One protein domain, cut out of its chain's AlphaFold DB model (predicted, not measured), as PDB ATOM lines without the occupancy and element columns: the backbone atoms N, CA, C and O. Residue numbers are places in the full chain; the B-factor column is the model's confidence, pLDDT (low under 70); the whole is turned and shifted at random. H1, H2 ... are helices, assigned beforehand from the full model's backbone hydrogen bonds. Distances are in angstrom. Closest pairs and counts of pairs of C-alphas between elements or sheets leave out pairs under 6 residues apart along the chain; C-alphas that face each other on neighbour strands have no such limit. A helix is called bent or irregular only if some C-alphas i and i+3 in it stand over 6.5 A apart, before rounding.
ATOM      1  N   VAL A 106      91.866 -20.866  45.174       77.06
ATOM      2  CA  VAL A 106      91.616 -22.247  44.737       77.06
ATOM      3  C   VAL A 106      90.572 -22.302  43.610       77.06
ATOM      4  O   VAL A 106      90.616 -23.177  42.733       77.06
ATOM      5  N   SER A 107      89.630 -21.351  43.578       81.25
ATOM      6  CA  SER A 107      88.579 -21.289  42.557       81.25
ATOM      7  C   SER A 107      88.964 -20.384  41.379       81.25
ATOM      8  O   SER A 107      89.569 -19.330  41.544       81.25
ATOM      9  N   SER A 108      88.559 -20.756  40.162       81.50
ATOM     10  CA  SER A 108      88.803 -19.925  38.972       81.50
ATOM     11  C   SER A 108      88.071 -18.580  39.005       81.50
ATOM     12  O   SER A 108      88.526 -17.620  38.393       81.50
ATOM     13  N   ILE A 109      86.939 -18.509  39.711       83.69
ATOM     14  CA  ILE A 109      86.102 -17.306  39.802       83.69
ATOM     15  C   ILE A 109      86.712 -16.308  40.790       83.69
ATOM     16  O   ILE A 109      86.807 -15.125  40.471       83.69
ATOM     17  N   SER A 110      87.194 -16.784  41.944       83.50
ATOM     18  CA  SER A 110      87.825 -15.939  42.972       83.50
ATOM     19  C   SER A 110      89.116 -15.267  42.501       83.50
ATOM     20  O   SER A 110      89.498 -14.239  43.050       83.50
ATOM     21  N   LEU A 111      89.757 -15.776  41.444       85.44
ATOM     22  CA  LEU A 111      90.962 -15.163  40.887       85.44
ATOM     23  C   LEU A 111      90.698 -13.887  40.076       85.44
ATOM     24  O   LEU A 111      91.544 -12.994  40.036       85.44
ATOM     25  N   VAL A 112      89.537 -13.777  39.427       84.81
ATOM     26  CA  VAL A 112      89.195 -12.621  38.584       84.81
ATOM     27  C   VAL A 112      89.306 -11.281  39.330       84.81
ATOM     28  O   VAL A 112      89.977 -10.394  38.801       84.81
ATOM     29  N   PRO A 113      88.718 -11.092  40.532       84.19
ATOM     30  CA  PRO A 113      88.845  -9.828  41.259       84.19
ATOM     31  C   PRO A 113      90.292  -9.517  41.659       84.19
ATOM     32  O   PRO A 113      90.701  -8.364  41.566       84.19
ATOM     33  N   VAL A 114      91.092 -10.528  42.018       84.19
ATOM     34  CA  VAL A 114      92.512 -10.346  42.371       84.19
ATOM     35  C   VAL A 114      93.330  -9.894  41.166       84.19
ATOM     36  O   VAL A 114      94.080  -8.928  41.247       84.19
ATOM     37  N   MET A 115      93.155 -10.544  40.017       85.75
ATOM     38  CA  MET A 115      93.857 -10.173  38.784       85.75
ATOM     39  C   MET A 115      93.469  -8.773  38.291       85.75
ATOM     40  O   MET A 115      94.327  -8.042  37.798       85.75
ATOM     41  N   LYS A 116      92.195  -8.384  38.461       83.69
ATOM     42  CA  LYS A 116      91.723  -7.022  38.174       83.69
ATOM     43  C   LYS A 116      92.341  -5.990  39.118       83.69
ATOM     44  O   LYS A 116      92.771  -4.950  38.639       83.69
ATOM     45  N   ALA A 117      92.431  -6.291  40.414       79.69
ATOM     46  CA  ALA A 117      93.063  -5.413  41.399       79.69
ATOM     47  C   ALA A 117      94.567  -5.220  41.136       79.69
ATOM     48  O   ALA A 117      95.066  -4.106  41.219       79.69
ATOM     49  N   ILE A 118      95.271  -6.278  40.721       78.88
ATOM     50  CA  ILE A 118      96.690  -6.218  40.314       78.88
ATOM     51  C   ILE A 118      96.851  -5.571  38.915       78.88
ATOM     52  O   ILE A 118      97.964  -5.378  38.437       78.88
ATOM     53  N   MET A 119      95.745  -5.252  38.228       77.19
ATOM     54  CA  MET A 119      95.713  -4.712  36.860       77.19
ATOM     55  C   MET A 119      96.511  -5.555  35.849       77.19
ATOM     56  O   MET A 119      97.022  -5.054  34.850       77.19
ATOM     57  N   SER A 120      96.612  -6.864  36.085       79.38
ATOM     58  CA  SER A 120      97.411  -7.768  35.259       79.38
ATOM     59  C   SER A 120      96.511  -8.602  34.361       79.38
ATOM     60  O   SER A 120      95.676  -9.368  34.833       79.38
ATOM     61  N   LYS A 121      96.724  -8.518  33.044       81.25
ATOM     62  CA  LYS A 121      96.047  -9.363  32.041       81.25
ATOM     63  C   LYS A 121      96.817 -10.655  31.738       81.25
ATOM     64  O   LYS A 121      96.499 -11.379  30.798       81.25
ATOM     65  N   ASN A 122      97.838 -10.973  32.535       81.88
ATOM     66  CA  ASN A 122      98.732 -12.095  32.273       81.88
ATOM     67  C   ASN A 122      98.091 -13.439  32.650       81.88
ATOM     68  O   ASN A 122      98.115 -13.849  33.811       81.88
ATOM     69  N   LEU A 123      97.596 -14.179  31.656       80.44
ATOM     70  CA  LEU A 123      97.074 -15.537  31.853       80.44
ATOM     71  C   LEU A 123      98.076 -16.479  32.572       80.44
ATOM     72  O   LEU A 123      97.652 -17.183  33.490       80.44
ATOM     73  N   PRO A 124      99.397 -16.470  32.279       79.06
ATOM     74  CA  PRO A 124     100.359 -17.305  33.005       79.06
ATOM     75  C   PRO A 124     100.504 -16.948  34.491       79.06
ATOM     76  O   PRO A 124     100.687 -17.839  35.318       79.06
ATOM     77  N   LEU A 125     100.395 -15.660  34.843       80.12
ATOM     78  CA  LEU A 125     100.367 -15.219  36.242       80.12
ATOM     79  C   LEU A 125      99.138 -15.799  36.948       80.12
ATOM     80  O   LEU A 125      99.231 -16.260  38.082       80.12
ATOM     81  N   SER A 126      98.010 -15.842  36.236       84.00
ATOM     82  CA  SER A 126      96.760 -16.380  36.757       84.00
ATOM     83  C   SER A 126      96.863 -17.871  37.122       84.00
ATOM     84  O   SER A 126      96.312 -18.306  38.130       84.00
ATOM     85  N   TYR A 127      97.620 -18.651  36.342       83.12
ATOM     86  CA  TYR A 127      97.879 -20.060  36.641       83.12
ATOM     87  C   TYR A 127      98.792 -20.227  37.864       83.12
ATOM     88  O   TYR A 127      98.520 -21.076  38.707       83.12
ATOM     89  N   ARG A 128      99.818 -19.376  38.020       78.88
ATOM     90  CA  ARG A 128     100.716 -19.406  39.194       78.88
ATOM     91  C   ARG A 128     100.011 -19.063  40.496       78.88
ATOM     92  O   ARG A 128     100.252 -19.707  41.506       78.88
ATOM     93  N   LEU A 129      99.149 -18.052  40.466       79.94
ATOM     94  CA  LEU A 129      98.364 -17.656  41.635       79.94
ATOM     95  C   LEU A 129      97.406 -18.764  42.099       79.94
ATOM     96  O   LEU A 129      97.006 -18.777  43.256       79.94
ATOM     97  N   ARG A 130      97.079 -19.705  41.209       81.69
ATOM     98  CA  ARG A 130      96.312 -20.921  41.488       81.69
ATOM     99  C   ARG A 130      97.212 -22.162  41.640       81.69
ATOM    100  O   ARG A 130      96.755 -23.281  41.433       81.69
ATOM    101  N   GLU A 131      98.481 -21.941  41.984       76.00
ATOM    102  CA  GLU A 131      99.483 -22.956  42.346       76.00
ATOM    103  C   GLU A 131      99.958 -23.873  41.202       76.00
ATOM    104  O   GLU A 131     100.463 -24.969  41.443       76.00
ATOM    105  N   ASP A 132      99.856 -23.443  39.940       72.00
ATOM    106  CA  ASP A 132     100.408 -24.224  38.828       72.00
ATOM    107  C   ASP A 132     101.927 -24.047  38.660       72.00
ATOM    108  O   ASP A 132     102.499 -22.970  38.862       72.00
ATOM    109  N   GLY A 133     102.589 -25.118  38.227       66.75
ATOM    110  CA  GLY A 133     104.039 -25.174  38.070       66.75
ATOM    111  C   GLY A 133     104.562 -24.492  36.799       66.75
ATOM    112  O   GLY A 133     103.838 -24.176  35.854       66.75
ATOM    113  N   TYR A 134     105.890 -24.348  36.720       61.69
ATOM    114  CA  TYR A 134     106.594 -23.660  35.623       61.69
ATOM    115  C   TYR A 134     106.273 -24.213  34.218       61.69
ATOM    116  O   TYR A 134     106.321 -23.487  33.227       61.69
ATOM    117  N   ARG A 135     105.884 -25.494  34.117       57.66
ATOM    118  CA  ARG A 135     105.559 -26.177  32.849       57.66
ATOM    119  C   ARG A 135     104.348 -25.596  32.116       57.66
ATOM    120  O   ARG A 135     104.203 -25.832  30.920       57.66
ATOM    121  N   VAL A 136     103.492 -24.842  32.797       59.03
ATOM    122  CA  VAL A 136     102.312 -24.211  32.187       59.03
ATOM    123  C   VAL A 136     102.629 -22.850  31.569       59.03
ATOM    124  O   VAL A 136     101.930 -22.401  30.665       59.03
ATOM    125  N   TYR A 137     103.763 -22.253  31.934       54.97
ATOM    126  CA  TYR A 137     104.206 -20.955  31.425       54.97
ATOM    127  C   TYR A 137     104.501 -20.949  29.916       54.97
ATOM    128  O   TYR A 137     104.325 -19.934  29.242       54.97
ATOM    129  N   THR A 138     104.914 -22.091  29.359       55.84
ATOM    130  CA  THR A 138     105.198 -22.223  27.921       55.84
ATOM    131  C   THR A 138     103.926 -22.265  27.072       55.84
ATOM    132  O   THR A 138     103.981 -22.032  25.865       55.84
ATOM    133  N   ARG A 139     102.756 -22.505  27.681       58.53
ATOM    134  CA  ARG A 139     101.466 -22.604  26.991       58.53
ATOM    135  C   ARG A 139     100.678 -21.310  27.181       58.53
ATOM    136  O   ARG A 139      99.842 -21.192  28.066       58.53
ATOM    137  N   ARG A 140     100.954 -20.319  26.329       58.94
ATOM    138  CA  ARG A 140     100.368 -18.967  26.442       58.94
ATOM    139  C   ARG A 140      98.890 -18.856  26.042       58.94
ATOM    140  O   ARG A 140      98.269 -17.861  26.385       58.94
ATOM    141  N   MET A 141      98.342 -19.818  25.294       57.62
ATOM    142  CA  MET A 141      97.102 -19.603  24.519       57.62
ATOM    143  C   MET A 141      96.047 -20.707  24.660       57.62
ATOM    144  O   MET A 141      94.934 -20.550  24.168       57.62
ATOM    145  N   ALA A 142      96.385 -21.832  25.290       63.16
ATOM    146  CA  ALA A 142      95.468 -22.950  25.452       63.16
ATOM    147  C   ALA A 142      95.593 -23.526  26.861       63.16
ATOM    148  O   ALA A 142      96.711 -23.606  27.384       63.16
ATOM    149  N   PRO A 143      94.473 -23.956  27.465       68.06
ATOM    150  CA  PRO A 143      94.509 -24.596  28.764       68.06
ATOM    151  C   PRO A 143      95.455 -25.807  28.699       68.06
ATOM    152  O   PRO A 143      95.313 -26.673  27.832       68.06
ATOM    153  N   PRO A 144      96.447 -25.889  29.599       65.44
ATOM    154  CA  PRO A 144      97.488 -26.912  29.536       65.44
ATOM    155  C   PRO A 144      96.922 -28.322  29.756       65.44
ATOM    156  O   PRO A 144      97.490 -29.297  29.264       65.44
ATOM    157  N   ARG A 145      95.811 -28.434  30.498       72.75
ATOM    158  CA  ARG A 145      95.099 -29.674  30.836       72.75
ATOM    159  C   ARG A 145      93.598 -29.397  30.936       72.75
ATOM    160  O   ARG A 145      93.204 -28.277  31.246       72.75
ATOM    161  N   ARG A 146      92.765 -30.438  30.788       73.19
ATOM    162  CA  ARG A 146      91.289 -30.335  30.849       73.19
ATOM    163  C   ARG A 146      90.767 -29.610  32.097       73.19
ATOM    164  O   ARG A 146      89.812 -28.848  31.998       73.19
ATOM    165  N   HIS A 147      91.401 -29.797  33.257       76.00
ATOM    166  CA  HIS A 147      90.966 -29.141  34.496       76.00
ATOM    167  C   HIS A 147      91.182 -27.613  34.499       76.00
ATOM    168  O   HIS A 147      90.511 -26.910  35.251       76.00
ATOM    169  N   TRP A 148      92.050 -27.085  33.628       78.88
ATOM    170  CA  TRP A 148      92.268 -25.646  33.446       78.88
ATOM    171  C   TRP A 148      91.332 -25.004  32.420       78.88
ATOM    172  O   TRP A 148      91.325 -23.781  32.297       78.88
ATOM    173  N   ASN A 149      90.505 -25.784  31.713       80.25
ATOM    174  CA  ASN A 149      89.542 -25.238  30.751       80.25
ATOM    175  C   ASN A 149      88.579 -24.262  31.427       80.25
ATOM    176  O   ASN A 149      88.333 -23.179  30.909       80.25
ATOM    177  N   ARG A 150      88.080 -24.616  32.618       83.44
ATOM    178  CA  ARG A 150      87.198 -23.739  33.403       83.44
ATOM    179  C   ARG A 150      87.882 -22.414  33.725       83.44
ATOM    180  O   ARG A 150      87.282 -21.361  33.568       83.44
ATOM    181  N   HIS A 151      89.154 -22.479  34.103       84.75
ATOM    182  CA  HIS A 151      89.957 -21.303  34.409       84.75
ATOM    183  C   HIS A 151      90.131 -20.381  33.211       84.75
ATOM    184  O   HIS A 151      89.855 -19.191  33.302       84.75
ATOM    185  N   PHE A 152      90.521 -20.955  32.075       83.12
ATOM    186  CA  PHE A 152      90.673 -20.237  30.817       83.12
ATOM    187  C   PHE A 152      89.363 -19.554  30.389       83.12
ATOM    188  O   PHE A 152      89.356 -18.374  30.047       83.12
ATOM    189  N   LEU A 153      88.240 -20.274  30.471       83.75
ATOM    190  CA  LEU A 153      86.924 -19.745  30.113       83.75
ATOM    191  C   LEU A 153      86.482 -18.606  31.031       83.75
ATOM    192  O   LEU A 153      85.941 -17.619  30.542       83.75
ATOM    193  N   VAL A 154      86.719 -18.719  32.339       87.25
ATOM    194  CA  VAL A 154      86.399 -17.660  33.304       87.25
ATOM    195  C   VAL A 154      87.293 -16.439  33.084       87.25
ATOM    196  O   VAL A 154      86.789 -15.316  33.044       87.25
ATOM    197  N   PHE A 155      88.592 -16.651  32.857       86.00
ATOM    198  CA  PHE A 155      89.559 -15.585  32.592       86.00
ATOM    199  C   PHE A 155      89.171 -14.738  31.372       86.00
ATOM    200  O   PHE A 155      89.277 -13.511  31.420       86.00
ATOM    201  N   HIS A 156      88.666 -15.394  30.324       84.25
ATOM    202  CA  HIS A 156      88.247 -14.773  29.067       84.25
ATOM    203  C   HIS A 156      86.741 -14.504  28.938       84.25
ATOM    204  O   HIS A 156      86.277 -14.111  27.865       84.25
ATOM    205  N   SER A 157      85.970 -14.726  30.004       84.75
ATOM    206  CA  SER A 157      84.538 -14.417  30.021       84.75
ATOM    207  C   SER A 157      84.297 -12.912  29.898       84.75
ATOM    208  O   SER A 157      85.194 -12.111  30.151       84.75
ATOM    209  N   THR A 158      83.070 -12.515  29.561       79.75
ATOM    210  CA  THR A 158      82.662 -11.100  29.477       79.75
ATOM    211  C   THR A 158      82.945 -10.324  30.765       79.75
ATOM    212  O   THR A 158      83.372  -9.177  30.711       79.75
ATOM    213  N   ASN A 159      82.788 -10.976  31.921       82.06
ATOM    214  CA  ASN A 159      83.094 -10.410  33.237       82.06
ATOM    215  C   ASN A 159      84.509 -10.759  33.737       82.06
ATOM    216  O   ASN A 159      84.868 -10.407  34.865       82.06
ATOM    217  N   GLY A 160      85.305 -11.449  32.918       84.19
ATOM    218  CA  GLY A 160      86.647 -11.933  33.217       84.19
ATOM    219  C   GLY A 160      87.707 -10.832  33.251       84.19
ATOM    220  O   GLY A 160      87.408  -9.643  33.332       84.19
ATOM    221  N   VAL A 161      88.972 -11.245  33.227       85.19
ATOM    222  CA  VAL A 161      90.135 -10.340  33.271       85.19
ATOM    223  C   VAL A 161      90.447  -9.794  31.878       85.19
ATOM    224  O   VAL A 161      90.750  -8.614  31.727       85.19
ATOM    225  N   CYS A 162      90.361 -10.649  30.857       84.19
ATOM    226  CA  CYS A 162      90.652 -10.310  29.467       84.19
ATOM    227  C   CYS A 162      89.517 -10.840  28.576       84.19
ATOM    228  O   CYS A 162      89.648 -11.929  28.006       84.19
ATOM    229  N   PRO A 163      88.373 -10.136  28.518       82.88
ATOM    230  CA  PRO A 163      87.188 -10.619  27.824       82.88
ATOM    231  C   PRO A 163      87.469 -10.791  26.330       82.88
ATOM    232  O   PRO A 163      87.978  -9.885  25.671       82.88
ATOM    233  N   LEU A 164      87.115 -11.956  25.791       79.69
ATOM    234  CA  LEU A 164      87.146 -12.191  24.349       79.69
ATOM    235  C   LEU A 164      85.795 -11.833  23.724       79.69
ATOM    236  O   LEU A 164      84.762 -11.956  24.389       79.69
ATOM    237  N   PRO A 165      85.766 -11.468  22.427       81.62
ATOM    238  CA  PRO A 165      84.517 -11.342  21.691       81.62
ATOM    239  C   PRO A 165      83.648 -12.587  21.891       81.62
ATOM    240  O   PRO A 165      84.136 -13.714  21.772       81.62
ATOM    241  N   PHE A 166      82.361 -12.390  22.181       76.88
ATOM    242  CA  PHE A 166      81.448 -13.459  22.606       76.88
ATOM    243  C   PHE A 166      81.469 -14.679  21.671       76.88
ATOM    244  O   PHE A 166      81.571 -15.818  22.125       76.88
ATOM    245  N   CYS A 167      81.484 -14.452  20.354       73.56
ATOM    246  CA  CYS A 167      81.553 -15.517  19.352       73.56
ATOM    247  C   CYS A 167      82.852 -16.341  19.437       73.56
ATOM    248  O   CYS A 167      82.845 -17.547  19.181       73.56
ATOM    249  N   ILE A 168      83.976 -15.713  19.788       73.62
ATOM    250  CA  ILE A 168      85.280 -16.370  19.963       73.62
ATOM    251  C   ILE A 168      85.288 -17.166  21.267       73.62
ATOM    252  O   ILE A 168      85.687 -18.329  21.272       73.62
ATOM    253  N   TRP A 169      84.778 -16.575  22.346       76.00
ATOM    254  CA  TRP A 169      84.650 -17.237  23.641       76.00
ATOM    255  C   TRP A 169      83.762 -18.494  23.567       76.00
ATOM    256  O   TRP A 169      84.160 -19.563  24.028       76.00
ATOM    257  N   LEU A 170      82.621 -18.416  22.875       73.25
ATOM    258  CA  LEU A 170      81.725 -19.556  22.636       73.25
ATOM    259  C   LEU A 170      82.344 -20.621  21.704       73.25
ATOM    260  O   LEU A 170      82.051 -21.812  21.799       73.25
ATOM    261  N   SER A 171      83.252 -20.221  20.806       69.81
ATOM    262  CA  SER A 171      84.010 -21.181  19.987       69.81
ATOM    263  C   SER A 171      84.934 -22.050  20.856       69.81
ATOM    264  O   SER A 171      85.144 -23.224  20.558       69.81
ATOM    265  N   ALA A 172      85.466 -21.490  21.949       66.44
ATOM    266  CA  ALA A 172      86.370 -22.195  22.856       66.44
ATOM    267  C   ALA A 172      85.654 -23.239  23.734       66.44
ATOM    268  O   ALA A 172      86.267 -24.235  24.116       66.44
ATOM    269  N   THR A 173      84.359 -23.059  24.027       64.69
ATOM    270  CA  THR A 173      83.554 -24.045  24.776       64.69
ATOM    271  C   THR A 173      83.132 -25.241  23.920       64.69
ATOM    272  O   THR A 173      82.896 -26.322  24.452       64.69
ATOM    273  N   THR A 174      83.077 -25.067  22.597       62.81
ATOM    274  CA  THR A 174      82.586 -26.065  21.629       62.81
ATOM    275  C   THR A 174      83.693 -26.929  21.010       62.81
ATOM    276  O   THR A 174      83.414 -27.761  20.152       62.81
ATOM    277  N   GLY A 175      84.952 -26.763  21.437       56.38
ATOM    278  CA  GLY A 175      86.084 -27.584  20.983       56.38
ATOM    279  C   GLY A 175      86.580 -27.276  19.565       56.38
ATOM    280  O   GLY A 175      87.432 -27.996  19.047       56.38
ATOM    281  N   LYS A 176      86.091 -26.203  18.933       55.97
ATOM    282  CA  LYS A 176      86.588 -25.747  17.630       55.97
ATOM    283  C   LYS A 176      87.892 -24.973  17.833       55.97
ATOM    284  O   LYS A 176      87.944 -24.024  18.612       55.97
ATOM    285  N   HIS A 177      88.948 -25.382  17.129       54.06
ATOM    286  CA  HIS A 177      90.252 -24.724  17.200       54.06
ATOM    287  C   HIS A 177      90.118 -23.243  16.803       54.06
ATOM    288  O   HIS A 177      89.477 -22.909  15.804       54.06
ATOM    289  N   LEU A 178      90.701 -22.341  17.598       59.34
ATOM    290  CA  LEU A 178      90.733 -20.916  17.270       59.34
ATOM    291  C   LEU A 178      91.493 -20.718  15.952       59.34
ATOM    292  O   LEU A 178      92.607 -21.222  15.803       59.34
ATOM    293  N   THR A 179      90.903 -19.984  15.009       56.94
ATOM    294  CA  THR A 179      91.583 -19.606  13.763       56.94
ATOM    295  C   THR A 179      92.731 -18.638  14.062       56.94
ATOM    296  O   THR A 179      92.696 -17.918  15.061       56.94
ATOM    297  N   SER A 180      93.746 -18.584  13.199       55.81
ATOM    298  CA  SER A 180      94.905 -17.680  13.333       55.81
ATOM    299  C   SER A 180      94.504 -16.205  13.499       55.81
ATOM    300  O   SER A 180      95.103 -15.485  14.292       55.81
ATOM    301  N   TYR A 181      93.428 -15.774  12.835       57.12
ATOM    302  CA  TYR A 181      92.832 -14.446  13.013       57.12
ATOM    303  C   TYR A 181      92.279 -14.234  14.432       57.12
ATOM    304  O   TYR A 181      92.586 -13.242  15.091       57.12
ATOM    305  N   LYS A 182      91.528 -15.213  14.955       60.47
ATOM    306  CA  LYS A 182      91.026 -15.191  16.338       60.47
ATOM    307  C   LYS A 182      92.173 -15.232  17.354       60.47
ATOM    308  O   LYS A 182      92.055 -14.617  18.404       60.47
ATOM    309  N   GLN A 183      93.289 -15.898  17.038       58.16
ATOM    310  CA  GLN A 183      94.515 -15.858  17.848       58.16
ATOM    311  C   GLN A 183      95.183 -14.475  17.833       58.16
ATOM    312  O   GLN A 183      95.736 -14.073  18.852       58.16
ATOM    313  N   GLY A 184      95.120 -13.740  16.719       55.94
ATOM    314  CA  GLY A 184      95.591 -12.354  16.626       55.94
ATOM    315  C   GLY A 184      94.808 -11.398  17.530       55.94
ATOM    316  O   GLY A 184      95.407 -10.556  18.189       55.94
ATOM    317  N   MET A 185      93.493 -11.595  17.662       60.75
ATOM    318  CA  MET A 185      92.644 -10.786  18.551       60.75
ATOM    319  C   MET A 185      92.896 -11.030  20.049       60.75
ATOM    320  O   MET A 185      92.560 -10.182  20.861       60.75
ATOM    321  N   VAL A 186      93.501 -12.164  20.426       56.81
ATOM    322  CA  VAL A 186      93.961 -12.429  21.808       56.81
ATOM    323  C   VAL A 186      95.283 -11.696  22.103       56.81
ATOM    324  O   VAL A 186      95.632 -11.504  23.263       56.81
ATOM    325  N   ARG A 187      96.043 -11.299  21.067       51.72
ATOM    326  CA  ARG A 187      97.365 -10.657  21.195       51.72
ATOM    327  C   ARG A 187      97.316  -9.135  21.396       51.72
ATOM    328  O   ARG A 187      98.358  -8.583  21.714       51.72
TER     329      ARG A 187
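What this domain is: This is residues 106 to 187 of the 190 residues of an uncharacterized protein of Solanum lycopersicum (UniProt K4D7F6). Five short helices, with few contacts between them, and a good deal of loop make a small rounded body. Its longest helix, H3, lies nearest the middle; H1 and H2, set nearly at a right angle to each other, lie toward one end of the longest axis, and H4 and H5 toward the other, with H4 running back in the opposite direction to H3. The loop of residues 130 to 145 joins H2 to H3. The printed part has 82 residues with H1, H2, H3, H4 and H5 in that order along the chain and no named strand, and its class is all helix, though under half of the residues, 39, are in named elements. It is compact, with a radius of gyration of the C-alphas of 12.0 A and spans of 29 by 26 by 20 A.

How they stand to each other: Start at H3, residues 146 to 155, which is irregular, but only just: C-alphas 147 and 150 are 6.7 A apart. Find next H4, residues 166 to 173; H3 and H4 form a helical hairpin, at a shallow tilt of 14 degrees, opposite ways. They only just touch, with 3 pairs of C-alphas within 8 A, the closest being those of Leu 153 and Trp 169 at 7.3 A. Look next at H1, residues 111 to 117, close to H3 but not clearly touching it; their closest C-alphas, those of Val 112 and Phe 155, are 6.7 A apart. H2, residues 123 to 129, only just touches H1, with 3 pairs of C-alphas within 8 A; the closest are those of Met 115 and Ser 126 at 7.1 A, and the helices are about perpendicular at 75 degrees. H2 is close to H3 but not clearly touching, with the C-alphas of Leu 123 and Phe 155 closest at 7.6 A. H5, residues 180 to 186, is close to H4 but not clearly touching, with the C-alphas of Ile 168 and Lys 182 closest at 6.9 A; it is apart from H1, H2 and H3. In H1, H2 and H5 every O i to N i+4 pair is within hydrogen-bond range; in H3 4 of 6 are, and in H4 3 of 4.

Where its parts are: Find C-alpha 146 at (91.289, -30.335, 30.849); from there H3 runs 15.0 A to C-alpha 155 at (89.559, -15.585, 32.592). H4 measures 11.0 A, H2 10.1 A, and H1 and H5 10.0 A each. H5 ends at C-alpha 186, at (93.961, -12.429, 21.808).

The domain as a whole: The C-alphas farthest apart, those of Val 106 and Tyr 181, are 32.7 A apart. The printed part has no cut. The link from H2 to H3 is long, with 16 residues. The mean pLDDT of the printed part is 73.3; look for values under 70 in residues 133 to 144 and 171 to 187.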